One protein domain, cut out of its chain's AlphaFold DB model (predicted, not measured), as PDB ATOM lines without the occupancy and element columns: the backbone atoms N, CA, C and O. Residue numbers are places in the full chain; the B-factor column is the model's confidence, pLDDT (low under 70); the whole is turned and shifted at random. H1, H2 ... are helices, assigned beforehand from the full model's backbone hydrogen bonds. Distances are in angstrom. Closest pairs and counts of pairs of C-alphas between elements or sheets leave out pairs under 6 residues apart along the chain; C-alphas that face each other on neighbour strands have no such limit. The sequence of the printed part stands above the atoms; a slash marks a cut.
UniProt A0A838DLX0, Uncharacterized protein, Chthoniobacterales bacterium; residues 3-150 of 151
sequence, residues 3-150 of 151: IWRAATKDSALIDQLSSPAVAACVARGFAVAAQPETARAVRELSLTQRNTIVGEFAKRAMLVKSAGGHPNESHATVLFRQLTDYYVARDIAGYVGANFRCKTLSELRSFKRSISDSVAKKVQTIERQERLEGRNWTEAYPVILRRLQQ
ATOM      1  N   ILE A   3     227.668 154.280 296.841       68.19
ATOM      2  CA  ILE A   3     228.593 153.380 296.128       68.19
ATOM      3  C   ILE A   3     230.005 153.946 296.097       68.19
ATOM      4  O   ILE A   3     230.950 153.220 296.373       68.19
ATOM      5  N   TRP A   4     230.158 155.246 295.842       71.69
ATOM      6  CA  TRP A   4     231.468 155.892 295.907       71.69
ATOM      7  C   TRP A   4     232.012 155.906 297.335       71.69
ATOM      8  O   TRP A   4     233.192 155.651 297.521       71.69
ATOM      9  N   ARG A   5     231.156 156.076 298.350       70.19
ATOM     10  CA  ARG A   5     231.537 155.942 299.769       70.19
ATOM     11  C   ARG A   5     231.962 154.515 300.148       70.19
ATOM     12  O   ARG A   5     232.848 154.325 300.976       70.19
ATOM     13  N   ALA A   6     231.308 153.498 299.594       66.25
ATOM     14  CA  ALA A   6     231.700 152.106 299.799       66.25
ATOM     15  C   ALA A   6     233.016 151.801 299.069       66.25
ATOM     16  O   ALA A   6     233.923 151.229 299.664       66.25
ATOM     17  N   ALA A   7     233.151 152.278 297.831       64.12
ATOM     18  CA  ALA A   7     234.356 152.153 297.028       64.12
ATOM     19  C   ALA A   7     235.555 152.883 297.658       64.12
ATOM     20  O   ALA A   7     236.675 152.416 297.535       64.12
ATOM     21  N   THR A   8     235.347 153.970 298.411       63.50
ATOM     22  CA  THR A   8     236.428 154.670 299.133       63.50
ATOM     23  C   THR A   8     236.929 153.948 300.379       63.50
ATOM     24  O   THR A   8     237.939 154.360 300.939       63.50
ATOM     25  N   LYS A   9     236.236 152.900 300.852       66.50
ATOM     26  CA  LYS A   9     236.794 152.018 301.895       66.50
ATOM     27  C   LYS A   9     237.929 151.149 301.349       66.50
ATOM     28  O   LYS A   9     238.713 150.626 302.133       66.50
ATOM     29  N   ASP A  10     238.015 151.015 300.028       68.38
ATOM     30  CA  ASP A  10     239.170 150.474 299.327       68.38
ATOM     31  C   ASP A  10     240.197 151.606 299.146       68.38
ATOM     32  O   ASP A  10     240.081 152.440 298.241       68.38
ATOM     33  N   SER A  11     241.180 151.686 300.050       66.12
ATOM     34  CA  SER A  11     242.217 152.728 300.016       66.12
ATOM     35  C   SER A  11     242.988 152.718 298.694       66.12
ATOM     36  O   SER A  11     243.323 153.777 298.169       66.12
ATOM     37  N   ALA A  12     243.160 151.540 298.083       76.94
ATOM     38  CA  ALA A  12     243.874 151.397 296.823       76.94
ATOM     39  C   ALA A  12     243.169 152.118 295.663       76.94
ATOM     40  O   ALA A  12     243.840 152.637 294.772       76.94
ATOM     41  N   LEU A  13     241.833 152.203 295.666       77.44
ATOM     42  CA  LEU A  13     241.093 152.941 294.640       77.44
ATOM     43  C   LEU A  13     241.357 154.445 294.726       77.44
ATOM     44  O   LEU A  13     241.563 155.099 293.702       77.44
ATOM     45  N   ILE A  14     241.307 155.004 295.933       78.56
ATOM     46  CA  ILE A  14     241.492 156.443 296.133       78.56
ATOM     47  C   ILE A  14     242.931 156.848 295.872       78.56
ATOM     48  O   ILE A  14     243.142 157.875 295.228       78.56
ATOM     49  N   ASP A  15     243.893 156.016 296.255       81.19
ATOM     50  CA  ASP A  15     245.301 156.242 295.940       81.19
ATOM     51  C   ASP A  15     245.540 156.209 294.422       81.19
ATOM     52  O   ASP A  15     246.216 157.079 293.871       81.19
ATOM     53  N   GLN A  16     244.915 155.263 293.710       83.50
ATOM     54  CA  GLN A  16     245.001 155.178 292.250       83.50
ATOM     55  C   GLN A  16     244.321 156.358 291.546       83.50
ATOM     56  O   GLN A  16     244.883 156.901 290.598       83.50
ATOM     57  N   LEU A  17     243.132 156.777 291.990       81.94
ATOM     58  CA  LEU A  17     242.432 157.933 291.418       81.94
ATOM     59  C   LEU A  17     243.172 159.237 291.699       81.94
ATOM     60  O   LEU A  17     243.291 160.073 290.814       81.94
ATOM     61  N   SER A  18     243.730 159.389 292.897       83.19
ATOM     62  CA  SER A  18     244.497 160.579 293.283       83.19
ATOM     63  C   SER A  18     245.882 160.637 292.631       83.19
ATOM     64  O   SER A  18     246.592 161.629 292.793       83.19
ATOM     65  N   SER A  19     246.270 159.601 291.880       84.31
ATOM     66  CA  SER A  19     247.526 159.561 291.141       84.31
ATOM     67  C   SER A  19     247.641 160.754 290.183       84.31
ATOM     68  O   SER A  19     246.747 160.970 289.352       84.31
ATOM     69  N   PRO A  20     248.770 161.489 290.205       80.44
ATOM     70  CA  PRO A  20     249.017 162.584 289.271       80.44
ATOM     71  C   PRO A  20     248.885 162.161 287.804       80.44
ATOM     72  O   PRO A  20     248.443 162.954 286.976       80.44
ATOM     73  N   ALA A  21     249.207 160.904 287.481       79.88
ATOM     74  CA  ALA A  21     249.087 160.370 286.127       79.88
ATOM     75  C   ALA A  21     247.626 160.290 285.653       79.88
ATOM     76  O   ALA A  21     247.333 160.577 284.492       79.88
ATOM     77  N   VAL A  22     246.695 159.945 286.548       79.94
ATOM     78  CA  VAL A  22     245.258 159.887 286.240       79.94
ATOM     79  C   VAL A  22     244.694 161.298 286.097       79.94
ATOM     80  O   VAL A  22     244.005 161.577 285.115       79.94
ATOM     81  N   ALA A  23     245.049 162.213 287.001       77.50
ATOM     82  CA  ALA A  23     244.649 163.617 286.902       77.50
ATOM     83  C   ALA A  23     245.171 164.272 285.607       77.50
ATOM     84  O   ALA A  23     244.404 164.901 284.875       77.50
ATOM     85  N   ALA A  24     246.448 164.062 285.273       76.12
ATOM     86  CA  ALA A  24     247.059 164.559 284.042       76.12
ATOM     87  C   ALA A  24     246.414 163.950 282.789       76.12
ATOM     88  O   ALA A  24     246.179 164.659 281.812       76.12
ATOM     89  N   CYS A  25     246.080 162.659 282.820       76.44
ATOM     90  CA  CYS A  25     245.331 161.996 281.756       76.44
ATOM     91  C   CYS A  25     243.970 162.662 281.526       76.44
ATOM     92  O   CYS A  25     243.644 163.025 280.394       76.44
ATOM     93  N   VAL A  26     243.182 162.841 282.592       73.12
ATOM     94  CA  VAL A  26     241.869 163.491 282.501       73.12
ATOM     95  C   VAL A  26     242.032 164.900 281.934       73.12
ATOM     96  O   VAL A  26     241.353 165.233 280.967       73.12
ATOM     97  N   ALA A  27     242.983 165.685 282.448       72.44
ATOM     98  CA  ALA A  27     243.245 167.042 281.975       72.44
ATOM     99  C   ALA A  27     243.626 167.109 280.486       72.44
ATOM    100  O   ALA A  27     243.095 167.943 279.749       72.44
ATOM    101  N   ARG A  28     244.497 166.211 280.010       70.69
ATOM    102  CA  ARG A  28     244.923 166.169 278.599       70.69
ATOM    103  C   ARG A  28     243.812 165.713 277.661       70.69
ATOM    104  O   ARG A  28     243.712 166.240 276.558       70.69
ATOM    105  N   GLY A  29     242.938 164.812 278.107       61.69
ATOM    106  CA  GLY A  29     241.751 164.432 277.344       61.69
ATOM    107  C   GLY A  29     240.837 165.627 277.031       61.69
ATOM    108  O   GLY A  29     240.206 165.674 275.978       61.69
ATOM    109  N   PHE A  30     240.765 166.631 277.906       55.62
ATOM    110  CA  PHE A  30     239.987 167.846 277.636       55.62
ATOM    111  C   PHE A  30     240.650 168.814 276.672       55.62
ATOM    112  O   PHE A  30     239.953 169.496 275.924       55.62
ATOM    113  N   ALA A  31     241.975 168.907 276.725       54.91
ATOM    114  CA  ALA A  31     242.705 169.913 275.974       54.91
ATOM    115  C   ALA A  31     242.770 169.606 274.471       54.91
ATOM    116  O   ALA A  31     243.090 170.503 273.693       54.91
ATOM    117  N   VAL A  32     242.505 168.364 274.039       50.75
ATOM    118  CA  VAL A  32     242.995 167.932 272.730       50.75
ATOM    119  C   VAL A  32     241.980 167.089 271.950       50.75
ATOM    120  O   VAL A  32     241.690 165.944 272.279       50.75
ATOM    121  N   ALA A  33     241.504 167.652 270.836       52.50
ATOM    122  CA  ALA A  33     240.899 166.910 269.725       52.50
ATOM    123  C   ALA A  33     241.955 166.207 268.834       52.50
ATOM    124  O   ALA A  33     241.609 165.514 267.882       52.50
ATOM    125  N   ALA A  34     243.250 166.383 269.120       57.81
ATOM    126  CA  ALA A  34     244.360 165.825 268.348       57.81
ATOM    127  C   ALA A  34     244.852 164.464 268.893       57.81
ATOM    128  O   ALA A  34     245.250 164.310 270.048       57.81
ATOM    129  N   GLN A  35     244.895 163.462 268.017       65.06
ATOM    130  CA  GLN A  35     245.331 162.096 268.338       65.06
ATOM    131  C   GLN A  35     246.731 161.934 268.990       65.06
ATOM    132  O   GLN A  35     246.873 161.013 269.801       65.06
ATOM    133  N   PRO A  36     247.760 162.770 268.717       73.31
ATOM    134  CA  PRO A  36     249.105 162.555 269.267       73.31
ATOM    135  C   PRO A  36     249.197 162.670 270.796       73.31
ATOM    136  O   PRO A  36     249.855 161.856 271.446       73.31
ATOM    137  N   GLU A  37     248.504 163.642 271.390       71.44
ATOM    138  CA  GLU A  37     248.518 163.851 272.846       71.44
ATOM    139  C   GLU A  37     247.746 162.754 273.584       71.44
ATOM    140  O   GLU A  37     248.157 162.308 274.659       71.44
ATOM    141  N   THR A  38     246.684 162.235 272.960       72.88
ATOM    142  CA  THR A  38     245.956 161.064 273.457       72.88
ATOM    143  C   THR A  38     246.872 159.842 273.529       72.88
ATOM    144  O   THR A  38     246.954 159.188 274.568       72.88
ATOM    145  N   ALA A  39     247.625 159.555 272.461       77.06
ATOM    146  CA  ALA A  39     248.565 158.434 272.438       77.06
ATOM    147  C   ALA A  39     249.671 158.578 273.502       77.06
ATOM    148  O   ALA A  39     250.021 157.607 274.180       77.06
ATOM    149  N   ARG A  40     250.187 159.798 273.703       80.06
ATOM    150  CA  ARG A  40     251.199 160.094 274.725       80.06
ATOM    151  C   ARG A  40     250.678 159.847 276.142       80.06
ATOM    152  O   ARG A  40     251.358 159.189 276.925       80.06
ATOM    153  N   ALA A  41     249.478 160.326 276.459       77.81
ATOM    154  CA  ALA A  41     248.864 160.126 277.770       77.81
ATOM    155  C   ALA A  41     248.511 158.649 278.038       77.81
ATOM    156  O   ALA A  41     248.763 158.148 279.132       77.81
ATOM    157  N   VAL A  42     248.027 157.911 277.031       79.88
ATOM    158  CA  VAL A  42     247.798 156.456 277.142       79.88
ATOM    159  C   VAL A  42     249.104 155.705 277.420       79.88
ATOM    160  O   VAL A  42     249.133 154.788 278.251       79.88
ATOM    161  N   ARG A  43     250.204 156.096 276.765       82.75
ATOM    162  CA  ARG A  43     251.533 155.524 277.018       82.75
ATOM    163  C   ARG A  43     252.009 155.821 278.440       82.75
ATOM    164  O   ARG A  43     252.476 154.913 279.117       82.75
ATOM    165  N   GLU A  44     251.856 157.057 278.905       83.25
ATOM    166  CA  GLU A  44     252.228 157.484 280.260       83.25
ATOM    167  C   GLU A  44     251.447 156.718 281.341       83.25
ATOM    168  O   GLU A  44     252.047 156.194 282.282       83.25
ATOM    169  N   LEU A  45     250.133 156.544 281.164       82.38
ATOM    170  CA  LEU A  45     249.316 155.697 282.039       82.38
ATOM    171  C   LEU A  45     249.774 154.238 282.032       82.38
ATOM    172  O   LEU A  45     249.831 153.603 283.080       82.38
ATOM    173  N   SER A  46     250.137 153.703 280.867       82.94
ATOM    174  CA  SER A  46     250.609 152.317 280.756       82.94
ATOM    175  C   SER A  46     251.937 152.077 281.487       82.94
ATOM    176  O   SER A  46     252.222 150.943 281.867       82.94
ATOM    177  N   LEU A  47     252.736 153.128 281.698       83.19
ATOM    178  CA  LEU A  47     253.999 153.069 282.438       83.19
ATOM    179  C   LEU A  47     253.812 153.288 283.946       83.19
ATOM    180  O   LEU A  47     254.478 152.634 284.741       83.19
ATOM    181  N   THR A  48     252.914 154.194 284.342       80.19
ATOM    182  CA  THR A  48     252.770 154.676 285.735       80.19
ATOM    183  C   THR A  48     251.627 154.026 286.515       80.19
ATOM    184  O   THR A  48     251.627 154.028 287.742       80.19
ATOM    185  N   GLN A  49     250.639 153.481 285.813       78.19
ATOM    186  CA  GLN A  49     249.445 152.831 286.357       78.19
ATOM    187  C   GLN A  49     249.298 151.424 285.764       78.19
ATOM    188  O   GLN A  49     248.197 150.937 285.497       78.19
ATOM    189  N   ARG A  50     250.435 150.765 285.513       72.25
ATOM    190  CA  ARG A  50     250.479 149.426 284.927       72.25
ATOM    191  C   ARG A  50     249.718 148.453 285.829       72.25
ATOM    192  O   ARG A  50     250.039 148.328 287.005       72.25
ATOM    193  N   ASN A  51     248.741 147.754 285.256       75.94
ATOM    194  CA  ASN A  51     247.893 146.769 285.936       75.94
ATOM    195  C   ASN A  51     246.942 147.340 287.006       75.94
ATOM    196  O   ASN A  51     246.447 146.574 287.834       75.94
ATOM    197  N   THR A  52     246.649 148.646 287.004       83.56
ATOM    198  CA  THR A  52     245.589 149.195 287.864       83.56
ATOM    199  C   THR A  52     244.279 149.309 287.101       83.56
ATOM    200  O   THR A  52     244.236 149.684 285.927       83.56
ATOM    201  N   ILE A  53     243.174 149.006 287.781       83.44
ATOM    202  CA  ILE A  53     241.849 149.084 287.171       83.44
ATOM    203  C   ILE A  53     241.492 150.517 286.770       83.44
ATOM    204  O   ILE A  53     240.913 150.751 285.710       83.44
ATOM    205  N   VAL A  54     241.911 151.489 287.584       85.50
ATOM    206  CA  VAL A  54     241.757 152.915 287.293       85.50
ATOM    207  C   VAL A  54     242.551 153.304 286.049       85.50
ATOM    208  O   VAL A  54     242.021 154.018 285.200       85.50
ATOM    209  N   GLY A  55     243.780 152.801 285.894       85.38
ATOM    210  CA  GLY A  55     244.602 153.029 284.707       85.38
ATOM    211  C   GLY A  55     243.952 152.489 283.431       85.38
ATOM    212  O   GLY A  55     243.923 153.185 282.414       85.38
ATOM    213  N   GLU A  56     243.370 151.288 283.478       86.94
ATOM    214  CA  GLU A  56     242.641 150.714 282.338       86.94
ATOM    215  C   GLU A  56     241.387 151.519 281.974       86.94
ATOM    216  O   GLU A  56     241.168 151.827 280.799       86.94
ATOM    217  N   PHE A  57     240.590 151.933 282.965       88.94
ATOM    218  CA  PHE A  57     239.407 152.759 282.712       88.94
ATOM    219  C   PHE A  57     239.758 154.170 282.234       88.94
ATOM    220  O   PHE A  57     239.085 154.689 281.344       88.94
ATOM    221  N   ALA A  58     240.835 154.773 282.738       86.06
ATOM    222  CA  ALA A  58     241.323 156.063 282.258       86.06
ATOM    223  C   ALA A  58     241.739 155.986 280.779       86.06
ATOM    224  O   ALA A  58     241.266 156.785 279.968       86.06
ATOM    225  N   LYS A  59     242.515 154.963 280.392       85.75
ATOM    226  CA  LYS A  59     242.873 154.711 278.984       85.75
ATOM    227  C   LYS A  59     241.639 154.502 278.109       85.75
ATOM    228  O   LYS A  59     241.531 155.091 277.033       85.75
ATOM    229  N   ARG A  60     240.685 153.687 278.564       85.19
ATOM    230  CA  ARG A  60     239.453 153.418 277.814       85.19
ATOM    231  C   ARG A  60     238.613 154.680 277.628       85.19
ATOM    232  O   ARG A  60     238.129 154.912 276.521       85.19
ATOM    233  N   ALA A  61     238.450 155.495 278.669       82.50
ATOM    234  CA  ALA A  61     237.707 156.749 278.592       82.50
ATOM    235  C   ALA A  61     238.310 157.702 277.546       82.50
ATOM    236  O   ALA A  61     237.568 158.287 276.755       82.50
ATOM    237  N   MET A  62     239.644 157.780 277.477       79.38
ATOM    238  CA  MET A  62     240.348 158.547 276.446       79.38
ATOM    239  C   MET A  62     240.077 158.037 275.032       79.38
ATOM    240  O   MET A  62     239.723 158.813 274.143       79.38
ATOM    241  N   LEU A  63     240.210 156.725 274.819       79.00
ATOM    242  CA  LEU A  63     240.000 156.119 273.503       79.00
ATOM    243  C   LEU A  63     238.564 156.334 273.013       79.00
ATOM    244  O   LEU A  63     238.367 156.780 271.884       79.00
ATOM    245  N   VAL A  64     237.571 156.107 273.879       78.31
ATOM    246  CA  VAL A  64     236.148 156.301 273.556       78.31
ATOM    247  C   VAL A  64     235.859 157.743 273.141       78.31
ATOM    248  O   VAL A  64     235.124 157.969 272.177       78.31
ATOM    249  N   LYS A  65     236.444 158.730 273.829       71.06
ATOM    250  CA  LYS A  65     236.253 160.136 273.471       71.06
ATOM    251  C   LYS A  65     236.965 160.494 272.168       71.06
ATOM    252  O   LYS A  65     236.360 161.155 271.328       71.06
ATOM    253  N   SER A  66     238.197 160.021 271.973       73.31
ATOM    254  CA  SER A  66     238.961 160.258 270.738       73.31
ATOM    255  C   SER A  66     238.308 159.640 269.497       73.31
ATOM    256  O   SER A  66     238.419 160.190 268.407       73.31
ATOM    257  N   ALA A  67     237.568 158.542 269.672       75.12
ATOM    258  CA  ALA A  67     236.791 157.884 268.625       75.12
ATOM    259  C   ALA A  67     235.405 158.524 268.387       75.12
ATOM    260  O   ALA A  67     234.625 158.009 267.593       75.12
ATOM    261  N   GLY A  68     235.064 159.615 269.085       69.38
ATOM    262  CA  GLY A  68     233.789 160.314 268.913       69.38
ATOM    263  C   GLY A  68     232.575 159.633 269.558       69.38
ATOM    264  O   GLY A  68     231.450 160.029 269.275       69.38
ATOM    265  N   GLY A  69     232.761 158.644 270.441       66.31
ATOM    266  CA  GLY A  69     231.654 157.854 271.002       66.31
ATOM    267  C   GLY A  69     230.679 158.644 271.887       66.31
ATOM    268  O   GLY A  69     229.489 158.340 271.921       66.31
ATOM    269  N   HIS A  70     231.160 159.684 272.574       67.88
ATOM    270  CA  HIS A  70     230.333 160.568 273.401       67.88
ATOM    271  C   HIS A  70     230.756 162.034 273.213       67.88
ATOM    272  O   HIS A  70     231.484 162.585 274.044       67.88
ATOM    273  N   PRO A  71     230.344 162.704 272.122       64.12
ATOM    274  CA  PRO A  71     230.813 164.055 271.800       64.12
ATOM    275  C   PRO A  71     230.414 165.084 272.867       64.12
ATOM    276  O   PRO A  71     231.193 165.991 273.155       64.12
ATOM    277  N   ASN A  72     229.286 164.861 273.547       69.38
ATOM    278  CA  ASN A  72     228.748 165.763 274.568       69.38
ATOM    279  C   ASN A  72     229.170 165.412 276.003       69.38
ATOM    280  O   ASN A  72     228.951 166.213 276.907       69.38
ATOM    281  N   GLU A  73     229.757 164.233 276.240       75.06
ATOM    282  CA  GLU A  73     230.213 163.849 277.579       75.06
ATOM    283  C   GLU A  73     231.683 164.192 277.778       75.06
ATOM    284  O   GLU A  73     232.516 164.104 276.877       75.06
ATOM    285  N   SER A  74     232.004 164.586 278.994       77.94
ATOM    286  CA  SER A  74     233.347 164.962 279.384       77.94
ATOM    287  C   SER A  74     234.210 163.728 279.690       77.94
ATOM    288  O   SER A  74     233.675 162.663 280.003       77.94
ATOM    289  N   HIS A  75     235.543 163.836 279.631       78.81
ATOM    290  CA  HIS A  75     236.421 162.697 279.954       78.81
ATOM    291  C   HIS A  75     236.216 162.197 281.386       78.81
ATOM    292  O   HIS A  75     236.156 160.990 281.616       78.81
ATOM    293  N   ALA A  76     236.059 163.122 282.336       82.25
ATOM    294  CA  ALA A  76     235.755 162.782 283.718       82.25
ATOM    295  C   ALA A  76     234.413 162.050 283.812       82.25
ATOM    296  O   ALA A  76     234.328 161.015 284.465       82.25
ATOM    297  N   THR A  77     233.387 162.523 283.100       86.19
ATOM    298  CA  THR A  77     232.075 161.862 283.066       86.19
ATOM    299  C   THR A  77     232.201 160.415 282.591       86.19
ATOM    300  O   THR A  77     231.726 159.511 283.275       86.19
ATOM    301  N   VAL A  78     232.889 160.182 281.467       86.06
ATOM    302  CA  VAL A  78     233.075 158.834 280.906       86.06
ATOM    303  C   VAL A  78     233.867 157.942 281.868       86.06
ATOM    304  O   VAL A  78     233.467 156.804 282.112       86.06
ATOM    305  N   LEU A  79     234.951 158.454 282.459       87.69
ATOM    306  CA  LEU A  79     235.775 157.720 283.423       87.69
ATOM    307  C   LEU A  79     234.978 157.313 284.669       87.69
ATOM    308  O   LEU A  79     234.918 156.135 285.019       87.69
ATOM    309  N   PHE A  80     234.348 158.282 285.337       88.31
ATOM    310  CA  PHE A  80     233.602 158.038 286.569       88.31
ATOM    311  C   PHE A  80     232.366 157.169 286.322       88.31
ATOM    312  O   PHE A  80     232.022 156.355 287.181       88.31
ATOM    313  N   ARG A  81     231.736 157.263 285.146       89.00
ATOM    314  CA  ARG A  81     230.662 156.354 284.736       89.00
ATOM    315  C   ARG A  81     231.158 154.917 284.609       89.00
ATOM    316  O   ARG A  81     230.581 154.036 285.232       89.00
ATOM    317  N   GLN A  82     232.255 154.685 283.888       87.69
ATOM    318  CA  GLN A  82     232.808 153.337 283.708       87.69
ATOM    319  C   GLN A  82     233.274 152.710 285.027       87.69
ATOM    320  O   GLN A  82     233.014 151.533 285.276       87.69
ATOM    321  N   LEU A  83     233.912 153.498 285.895       88.00
ATOM    322  CA  LEU A  83     234.275 153.051 287.241       88.00
ATOM    323  C   LEU A  83     233.032 152.705 288.061       88.00
ATOM    324  O   LEU A  83     232.993 151.665 288.710       88.00
ATOM    325  N   THR A  84     231.993 153.540 287.989       87.00
ATOM    326  CA  THR A  84     230.718 153.269 288.660       87.00
ATOM    327  C   THR A  84     230.100 151.975 288.154       87.00
ATOM    328  O   THR A  84     229.737 151.139 288.970       87.00
ATOM    329  N   ASP A  85     230.029 151.771 286.839       87.00
ATOM    330  CA  ASP A  85     229.492 150.546 286.240       87.00
ATOM    331  C   ASP A  85     230.256 149.303 286.704       87.00
ATOM    332  O   ASP A  85     229.639 148.281 287.010       87.00
ATOM    333  N   TYR A  86     231.583 149.392 286.810       85.81
ATOM    334  CA  TYR A  86     232.411 148.314 287.340       85.81
ATOM    335  C   TYR A  86     232.076 147.988 288.800       85.81
ATOM    336  O   TYR A  86     231.782 146.834 289.113       85.81
ATOM    337  N   TYR A  87     232.064 148.989 289.684       79.94
ATOM    338  CA  TYR A  87     231.762 148.775 291.105       79.94
ATOM    339  C   TYR A  87     230.328 148.311 291.321       79.94
ATOM    340  O   TYR A  87     230.072 147.399 292.097       79.94
ATOM    341  N   VAL A  88     229.388 148.872 290.568       80.88
ATOM    342  CA  VAL A  88     228.001 148.422 290.535       80.88
ATOM    343  C   VAL A  88     227.918 146.960 290.090       80.88
ATOM    344  O   VAL A  88     227.174 146.173 290.667       80.88
ATOM    345  N   ALA A  89     228.658 146.556 289.060       78.94
ATOM    346  CA  ALA A  89     228.647 145.174 288.594       78.94
ATOM    347  C   ALA A  89     229.256 144.205 289.617       78.94
ATOM    348  O   ALA A  89     228.693 143.126 289.803       78.94
ATOM    349  N   ARG A  90     230.349 144.608 290.278       74.56
ATOM    350  CA  ARG A  90     231.058 143.830 291.303       74.56
ATOM    351  C   ARG A  90     230.246 143.697 292.595       74.56
ATOM    352  O   ARG A  90     230.063 142.588 293.083       74.56
ATOM    353  N   ASP A  91     229.726 144.813 293.103       68.81
ATOM    354  CA  ASP A  91     229.219 144.925 294.478       68.81
ATOM    355  C   ASP A  91     227.678 144.884 294.564       68.81
ATOM    356  O   ASP A  91     227.124 144.582 295.616       68.81
ATOM    357  N   ILE A  92     226.950 145.128 293.461       67.81
ATOM    358  CA  ILE A  92     225.470 145.010 293.384       67.81
ATOM    359  C   ILE A  92     225.075 143.646 292.791       67.81
ATOM    360  O   ILE A  92     223.985 143.470 292.237       67.81
ATOM    361  N   ALA A  93     225.951 142.642 292.878       55.50
ATOM    362  CA  ALA A  93     225.567 141.259 292.634       55.50
ATOM    363  C   ALA A  93     224.592 140.819 293.742       55.50
ATOM    364  O   ALA A  93     224.990 140.360 294.805       55.50
ATOM    365  N   GLY A  94     223.296 141.024 293.501       53.88
ATOM    366  CA  GLY A  94     222.239 140.663 294.442       53.88
ATOM    367  C   GLY A  94     221.951 141.716 295.510       53.88
ATOM    368  O   GLY A  94     221.746 141.342 296.657       53.88
ATOM    369  N   TYR A  95     221.889 143.011 295.166       51.22
ATOM    370  CA  TYR A  95     221.374 144.023 296.101       51.22
ATOM    371  C   TYR A  95     219.932 143.680 296.512       51.22
ATOM    372  O   TYR A  95     218.965 143.900 295.780       51.22
ATOM    373  N   VAL A  96     219.835 143.076 297.693       49.34
ATOM    374  CA  VAL A  96     218.628 142.761 298.447       49.34
ATOM    375  C   VAL A  96     218.577 143.804 299.557       49.34
ATOM    376  O   VAL A  96     219.092 143.590 300.649       49.34
ATOM    377  N   GLY A  97     218.030 144.983 299.259       49.28
ATOM    378  CA  GLY A  97     217.725 145.951 300.311       49.28
ATOM    379  C   GLY A  97     216.573 145.421 301.163       49.28
ATOM    380  O   GLY A  97     215.688 144.750 300.630       49.28
ATOM    381  N   ALA A  98     216.543 145.757 302.456       50.34
ATOM    382  CA  ALA A  98     215.519 145.287 303.400       50.34
ATOM    383  C   ALA A  98     214.064 145.521 302.926       50.34
ATOM    384  O   ALA A  98     213.177 144.775 303.320       50.34
ATOM    385  N   ASN A  99     213.842 146.494 302.026       56.22
ATOM    386  CA  ASN A  99     212.529 146.866 301.482       56.22
ATOM    387  C   ASN A  99     212.426 146.856 299.939       56.22
ATOM    388  O   ASN A  99     211.375 147.198 299.404       56.22
ATOM    389  N   PHE A 100     213.486 146.511 299.195       57.94
ATOM    390  CA  PHE A 100     213.484 146.607 297.725       57.94
ATOM    391  C   PHE A 100     214.363 145.509 297.112       57.94
ATOM    392  O   PHE A 100     215.589 145.613 297.065       57.94
ATOM    393  N   ARG A 101     213.727 144.432 296.643       67.38
ATOM    394  CA  ARG A 101     214.358 143.451 295.751       67.38
ATOM    395  C   ARG A 101     214.024 143.839 294.321       67.38
ATOM    396  O   ARG A 101     212.845 143.937 293.993       67.38
ATOM    397  N   CYS A 102     215.043 143.991 293.477       69.31
ATOM    398  CA  CYS A 102     214.834 143.900 292.033       69.31
ATOM    399  C   CYS A 102     214.328 142.479 291.748       69.31
ATOM    400  O   CYS A 102     215.073 141.512 291.904       69.31
ATOM    401  N   LYS A 103     213.049 142.347 291.402       72.69
ATOM    402  CA  LYS A 103     212.368 141.074 291.141       72.69
ATOM    403  C   LYS A 103     212.702 140.536 289.756       72.69
ATOM    404  O   LYS A 103     212.573 139.341 289.512       72.69
ATOM    405  N   THR A 104     213.145 141.410 288.852       78.81
ATOM    406  CA  THR A 104     213.476 141.056 287.470       78.81
ATOM    407  C   THR A 104     214.863 141.551 287.065       78.81
ATOM    408  O   THR A 104     215.396 142.527 287.599       78.81
ATOM    409  N   LEU A 105     215.446 140.909 286.048       78.00
ATOM    410  CA  LEU A 105     216.689 141.382 285.426       78.00
ATOM    411  C   LEU A 105     216.531 142.778 284.806       78.00
ATOM    412  O   LEU A 105     217.499 143.531 284.748       78.00
ATOM    413  N   SER A 106     215.325 143.128 284.349       82.06
ATOM    414  CA  SER A 106     215.028 144.453 283.797       82.06
ATOM    415  C   SER A 106     215.102 145.541 284.871       82.06
ATOM    416  O   SER A 106     215.752 146.568 284.671       82.06
ATOM    417  N   GLU A 107     214.517 145.286 286.044       79.06
ATOM    418  CA  GLU A 107     214.611 146.178 287.205       79.06
ATOM    419  C   GLU A 107     216.059 146.343 287.658       79.06
ATOM    420  O   GLU A 107     216.517 147.468 287.841       79.06
ATOM    421  N   LEU A 108     216.815 145.242 287.738       78.25
ATOM    422  CA  LEU A 108     218.231 145.297 288.091       78.25
ATOM    423  C   LEU A 108     219.030 146.128 287.077       78.25
ATOM    424  O   LEU A 108     219.820 146.980 287.471       78.25
ATOM    425  N   ARG A 109     218.818 145.924 285.771       81.94
ATOM    426  CA  ARG A 109     219.468 146.727 284.718       81.94
ATOM    427  C   ARG A 109     219.121 148.208 284.843       81.94
ATOM    428  O   ARG A 109     220.008 149.049 284.721       81.94
ATOM    429  N   SER A 110     217.854 148.516 285.100       83.94
ATOM    430  CA  SER A 110     217.361 149.889 285.233       83.94
ATOM    431  C   SER A 110     217.939 150.574 286.468       83.94
ATOM    432  O   SER A 110     218.357 151.725 286.389       83.94
ATOM    433  N   PHE A 111     218.050 149.846 287.579       82.81
ATOM    434  CA  PHE A 111     218.681 150.323 288.804       82.81
ATOM    435  C   PHE A 111     220.183 150.581 288.625       82.81
ATOM    436  O   PHE A 111     220.680 151.647 288.974       82.81
ATOM    437  N   LYS A 112     220.916 149.647 288.005       83.31
ATOM    438  CA  LYS A 112     222.341 149.848 287.694       83.31
ATOM    439  C   LYS A 112     222.550 151.075 286.801       83.31
ATOM    440  O   LYS A 112     223.426 151.896 287.070       83.31
ATOM    441  N   ARG A 113     221.700 151.238 285.782       86.44
ATOM    442  CA  ARG A 113     221.730 152.400 284.886       86.44
ATOM    443  C   ARG A 113     221.420 153.703 285.627       86.44
ATOM    444  O   ARG A 113     222.139 154.674 285.426       86.44
ATOM    445  N   SER A 114     220.417 153.725 286.507       87.31
ATOM    446  CA  SER A 114     220.052 154.940 287.249       87.31
ATOM    447  C   SER A 114     221.177 155.422 288.167       87.31
ATOM    448  O   SER A 114     221.403 156.628 288.275       87.31
ATOM    449  N   ILE A 115     221.938 154.499 288.761       85.69
ATOM    450  CA  ILE A 115     223.150 154.821 289.520       85.69
ATOM    451  C   ILE A 115     224.205 155.457 288.611       85.69
ATOM    452  O   ILE A 115     224.692 156.545 288.924       85.69
ATOM    453  N   SER A 116     224.549 154.805 287.492       86.75
ATOM    454  CA  SER A 116     225.541 155.320 286.535       86.75
ATOM    455  C   SER A 116     225.165 156.721 286.049       86.75
ATOM    456  O   SER A 116     225.988 157.637 286.074       86.75
ATOM    457  N   ASP A 117     223.903 156.911 285.667       88.88
ATOM    458  CA  ASP A 117     223.410 158.181 285.139       88.88
ATOM    459  C   ASP A 117     223.398 159.270 286.222       88.88
ATOM    460  O   ASP A 117     223.670 160.436 285.938       88.88
ATOM    461  N   SER A 118     223.130 158.903 287.477       88.38
ATOM    462  CA  SER A 118     223.196 159.823 288.613       88.38
ATOM    463  C   SER A 118     224.639 160.253 288.920       88.38
ATOM    464  O   SER A 118     224.884 161.443 289.140       88.38
ATOM    465  N   VAL A 119     225.621 159.343 288.837       87.94
ATOM    466  CA  VAL A 119     227.048 159.709 288.946       87.94
ATOM    467  C   VAL A 119     227.448 160.627 287.803       87.94
ATOM    468  O   VAL A 119     228.024 161.683 288.057       87.94
ATOM    469  N   ALA A 120     227.110 160.269 286.563       88.19
ATOM    470  CA  ALA A 120     227.430 161.073 285.390       88.19
ATOM    471  C   ALA A 120     226.882 162.504 285.524       88.19
ATOM    472  O   ALA A 120     227.629 163.466 285.360       88.19
ATOM    473  N   LYS A 121     225.613 162.659 285.931       89.69
ATOM    474  CA  LYS A 121     224.999 163.971 286.194       89.69
ATOM    475  C   LYS A 121     225.707 164.743 287.310       89.69
ATOM    476  O   LYS A 121     225.927 165.948 287.165       89.69
ATOM    477  N   LYS A 122     226.074 164.082 288.417       89.06
ATOM    478  CA  LYS A 122     226.792 164.729 289.531       89.06
ATOM    479  C   LYS A 122     228.171 165.216 289.074       89.06
ATOM    480  O   LYS A 122     228.508 166.365 289.340       89.06
ATOM    481  N   VAL A 123     228.917 164.398 288.330       88.12
ATOM    482  CA  VAL A 123     230.225 164.772 287.762       88.12
ATOM    483  C   VAL A 123     230.095 165.959 286.814       88.12
ATOM    484  O   VAL A 123     230.798 166.944 287.008       88.12
ATOM    485  N   GLN A 124     229.154 165.919 285.867       88.12
ATOM    486  CA  GLN A 124     228.900 167.030 284.941       88.12
ATOM    487  C   GLN A 124     228.536 168.328 285.669       88.12
ATOM    488  O   GLN A 124     228.970 169.409 285.278       88.12
ATOM    489  N   THR A 125     227.740 168.229 286.737       88.62
ATOM    490  CA  THR A 125     227.346 169.392 287.544       88.62
ATOM    491  C   THR A 125     228.550 170.010 288.241       88.62
ATOM    492  O   THR A 125     228.729 171.224 288.168       88.62
ATOM    493  N   ILE A 126     229.382 169.187 288.888       86.06
ATOM    494  CA  ILE A 126     230.593 169.659 289.569       86.06
ATOM    495  C   ILE A 126     231.542 170.275 288.546       86.06
ATOM    496  O   ILE A 126     231.944 171.417 288.697       86.06
ATOM    497  N   GLU A 127     231.832 169.566 287.462       83.19
ATOM    498  CA  GLU A 127     232.680 170.056 286.377       83.19
ATOM    499  C   GLU A 127     232.230 171.419 285.845       83.19
ATOM    500  O   GLU A 127     233.046 172.323 285.666       83.19
ATOM    501  N   ARG A 128     230.926 171.586 285.604       84.38
ATOM    502  CA  ARG A 128     230.376 172.861 285.144       84.38
ATOM    503  C   ARG A 128     230.632 173.975 286.160       84.38
ATOM    504  O   ARG A 128     230.942 175.083 285.740       84.38
ATOM    505  N   GLN A 129     230.502 173.696 287.457       84.75
ATOM    506  CA  GLN A 129     230.793 174.664 288.520       84.75
ATOM    507  C   GLN A 129     232.277 175.029 288.558       84.75
ATOM    508  O   GLN A 129     232.606 176.207 288.495       84.75
ATOM    509  N   GLU A 130     233.173 174.043 288.563       84.44
ATOM    510  CA  GLU A 130     234.619 174.300 288.607       84.44
ATOM    511  C   GLU A 130     235.096 175.075 287.362       84.44
ATOM    512  O   GLU A 130     235.961 175.944 287.454       84.44
ATOM    513  N   ARG A 131     234.477 174.834 286.195       78.31
ATOM    514  CA  ARG A 131     234.734 175.611 284.974       78.31
ATOM    515  C   ARG A 131     234.266 177.064 285.089       78.31
ATOM    516  O   ARG A 131     234.933 177.946 284.555       78.31
ATOM    517  N   LEU A 132     233.136 177.319 285.752       77.44
ATOM    518  CA  LEU A 132     232.669 178.684 286.038       77.44
ATOM    519  C   LEU A 132     233.600 179.406 287.021       77.44
ATOM    520  O   LEU A 132     233.766 180.614 286.914       77.44
ATOM    521  N   GLU A 133     234.244 178.667 287.927       81.12
ATOM    522  CA  GLU A 133     235.288 179.178 288.827       81.12
ATOM    523  C   GLU A 133     236.645 179.399 288.127       81.12
ATOM    524  O   GLU A 133     237.591 179.863 288.757       81.12
ATOM    525  N   GLY A 134     236.764 179.077 286.834       75.25
ATOM    526  CA  GLY A 134     237.990 179.268 286.051       75.25
ATOM    527  C   GLY A 134     239.102 178.257 286.344       75.25
ATOM    528  O   GLY A 134     240.216 178.426 285.851       75.25
ATOM    529  N   ARG A 135     238.816 177.200 287.115       76.38
ATOM    530  CA  ARG A 135     239.803 176.167 287.448       76.38
ATOM    531  C   ARG A 135     240.139 175.315 286.235       76.38
ATOM    532  O   ARG A 135     239.266 174.946 285.442       76.38
ATOM    533  N   ASN A 136     241.409 174.946 286.120       73.69
ATOM    534  CA  ASN A 136     241.820 173.938 285.150       73.69
ATOM    535  C   ASN A 136     241.485 172.522 285.661       73.69
ATOM    536  O   ASN A 136     241.108 172.310 286.812       73.69
ATOM    537  N   TRP A 137     241.626 171.517 284.800       71.25
ATOM    538  CA  TRP A 137     241.276 170.138 285.151       71.25
ATOM    539  C   TRP A 137     242.136 169.513 286.237       71.25
ATOM    540  O   TRP A 137     241.637 168.695 287.009       71.25
ATOM    541  N   THR A 138     243.403 169.901 286.308       72.12
ATOM    542  CA  THR A 138     244.314 169.450 287.360       72.12
ATOM    543  C   THR A 138     243.808 169.896 288.735       72.12
ATOM    544  O   THR A 138     243.931 169.157 289.707       72.12
ATOM    545  N   GLU A 139     243.169 171.065 288.804       77.00
ATOM    546  CA  GLU A 139     242.563 171.624 290.017       77.00
ATOM    547  C   GLU A 139     241.140 171.106 290.268       77.00
ATOM    548  O   GLU A 139     240.778 170.825 291.410       77.00
ATOM    549  N   ALA A 140     240.332 170.951 289.214       78.69
ATOM    550  CA  ALA A 140     238.941 170.509 289.313       78.69
ATOM    551  C   ALA A 140     238.816 169.012 289.651       78.69
ATOM    552  O   ALA A 140     237.893 168.600 290.355       78.69
ATOM    553  N   TYR A 141     239.744 168.176 289.174       82.12
ATOM    554  CA  TYR A 141     239.674 166.724 289.344       82.12
ATOM    555  C   TYR A 141     239.699 166.275 290.822       82.12
ATOM    556  O   TYR A 141     238.797 165.527 291.220       82.12
ATOM    557  N   PRO A 142     240.622 166.758 291.681       82.25
ATOM    558  CA  PRO A 142     240.577 166.472 293.115       82.25
ATOM    559  C   PRO A 142     239.273 166.927 293.788       82.25
ATOM    560  O   PRO A 142     238.805 166.281 294.730       82.25
ATOM    561  N   VAL A 143     238.661 168.018 293.309       84.06
ATOM    562  CA  VAL A 143     237.382 168.521 293.835       84.06
ATOM    563  C   VAL A 143     236.231 167.593 293.451       84.06
ATOM    564  O   VAL A 143     235.423 167.244 294.313       84.06
ATOM    565  N   ILE A 144     236.183 167.126 292.199       83.81
ATOM    566  CA  ILE A 144     235.209 166.124 291.738       83.81
ATOM    567  C   ILE A 144     235.317 164.858 292.582       83.81
ATOM    568  O   ILE A 144     234.306 164.402 293.123       83.81
ATOM    569  N   LEU A 145     236.533 164.332 292.752       83.19
ATOM    570  CA  LEU A 145     236.769 163.133 293.549       83.19
ATOM    571  C   LEU A 145     236.254 163.319 294.983       83.19
ATOM    572  O   LEU A 145     235.479 162.495 295.459       83.19
ATOM    573  N   ARG A 146     236.584 164.439 295.639       85.19
ATOM    574  CA  ARG A 146     236.123 164.754 297.003       85.19
ATOM    575  C   ARG A 146     234.598 164.891 297.100       85.19
ATOM    576  O   ARG A 146     233.987 164.360 298.023       85.19
ATOM    577  N   ARG A 147     233.953 165.585 296.158       84.56
ATOM    578  CA  ARG A 147     232.494 165.813 296.181       84.56
ATOM    579  C   ARG A 147     231.682 164.556 295.860       84.56
ATOM    580  O   ARG A 147     230.535 164.441 296.299       84.56
ATOM    581  N   LEU A 148     232.244 163.594 295.126       81.88
ATOM    582  CA  LEU A 148     231.608 162.286 294.921       81.88
ATOM    583  C   LEU A 148     231.534 161.462 296.217       81.88
ATOM    584  O   LEU A 148     230.582 160.695 296.396       81.88
ATOM    585  N   GLN A 149     232.482 161.674 297.135       77.69
ATOM    586  CA  GLN A 149     232.560 161.004 298.438       77.69
ATOM    587  C   GLN A 149     231.564 161.572 299.459       77.69
ATOM    588  O   GLN A 149     231.139 160.863 300.370       77.69
ATOM    589  N   GLN A 150     231.164 162.836 299.301       75.31
ATOM    590  CA  GLN A 150     230.180 163.489 300.164       75.31
ATOM    591  C   GLN A 150     228.757 162.936 299.923       75.31
ATOM    592  O   GLN A 150     228.489 162.441 298.813       75.31
TER     593      GLN A 150
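Overview. This is residues 3 to 150 of the 151 residues of an uncharacterized protein of Chthoniobacterales bacterium (UniProt A0A838DLX0). The longest helix, H7, runs along one side with H6 folded back on it, and an up-and-down bundle of H3, H4 and H5, each running against the one before, packs on H6 through H3 and H5. H8 folds back from the end of H7 onto H3, short H1 packs on H6 and H8, short H2 on H5, and residues 96 to 101 stick out. The printed part has 148 residues, with eight named helices, H1 to H8 in order, and no named strand: all helix. It is compact, with a radius of gyration of the C-alphas of 15.8 A and spans of 49 by 35 by 30 A.

Arrangement. H7, residues 105 to 132, and H6, residues 75 to 91, form a helical hairpin at a shallow tilt of 32 degrees; their closest C-alphas, Thr 77 and Ala 120, are 5.3 A apart. H5, residues 53 to 66, touches H6 at a steep tilt of 44 degrees, closest at C-alphas Ala 61 and Leu 79, 5.3 A. H4, residues 35 to 48, runs opposite ways to H5 at a shallow tilt of 4 degrees and to H3, residues 20 to 31, at 8 degrees. Residues 137 to 142 of H8, residues 137 to 149, touch H3, closest at C-alphas Ala 27 and Trp 137, 4.9 A. H1, residues 3 to 7, touches H8, closest at C-alphas Arg 5 and Gln 149, 5.3 A. H2, residues 11 to 17, touches residues 54 to 55 of H5, closest at C-alphas Gln 16 and Val 54, 6.3 A. Every O i to N i+4 pair is within hydrogen-bond range in H1 to H7, and 6 of 9 in H8.

Along the chain. H7 measures 40.6 A, from C-alpha 105 at (216.689, 141.382, 285.426) to C-alpha 132 at (232.669, 178.684, 286.038). H6 measures 24.1 A, H4 20.3 A and H5 20.1 A. H1 begins at C-alpha 3, (228.593, 153.380, 296.128).

Size, cuts and confidence. The C-alphas of Pro 36 and Asn 99, the two farthest apart, are 51.2 A apart. The printed part has no cut; the link from H6 to H7, 13 residues, is long. Mean pLDDT of the printed part is 76.9, and 31 residues are under 70, among them 91 to 102.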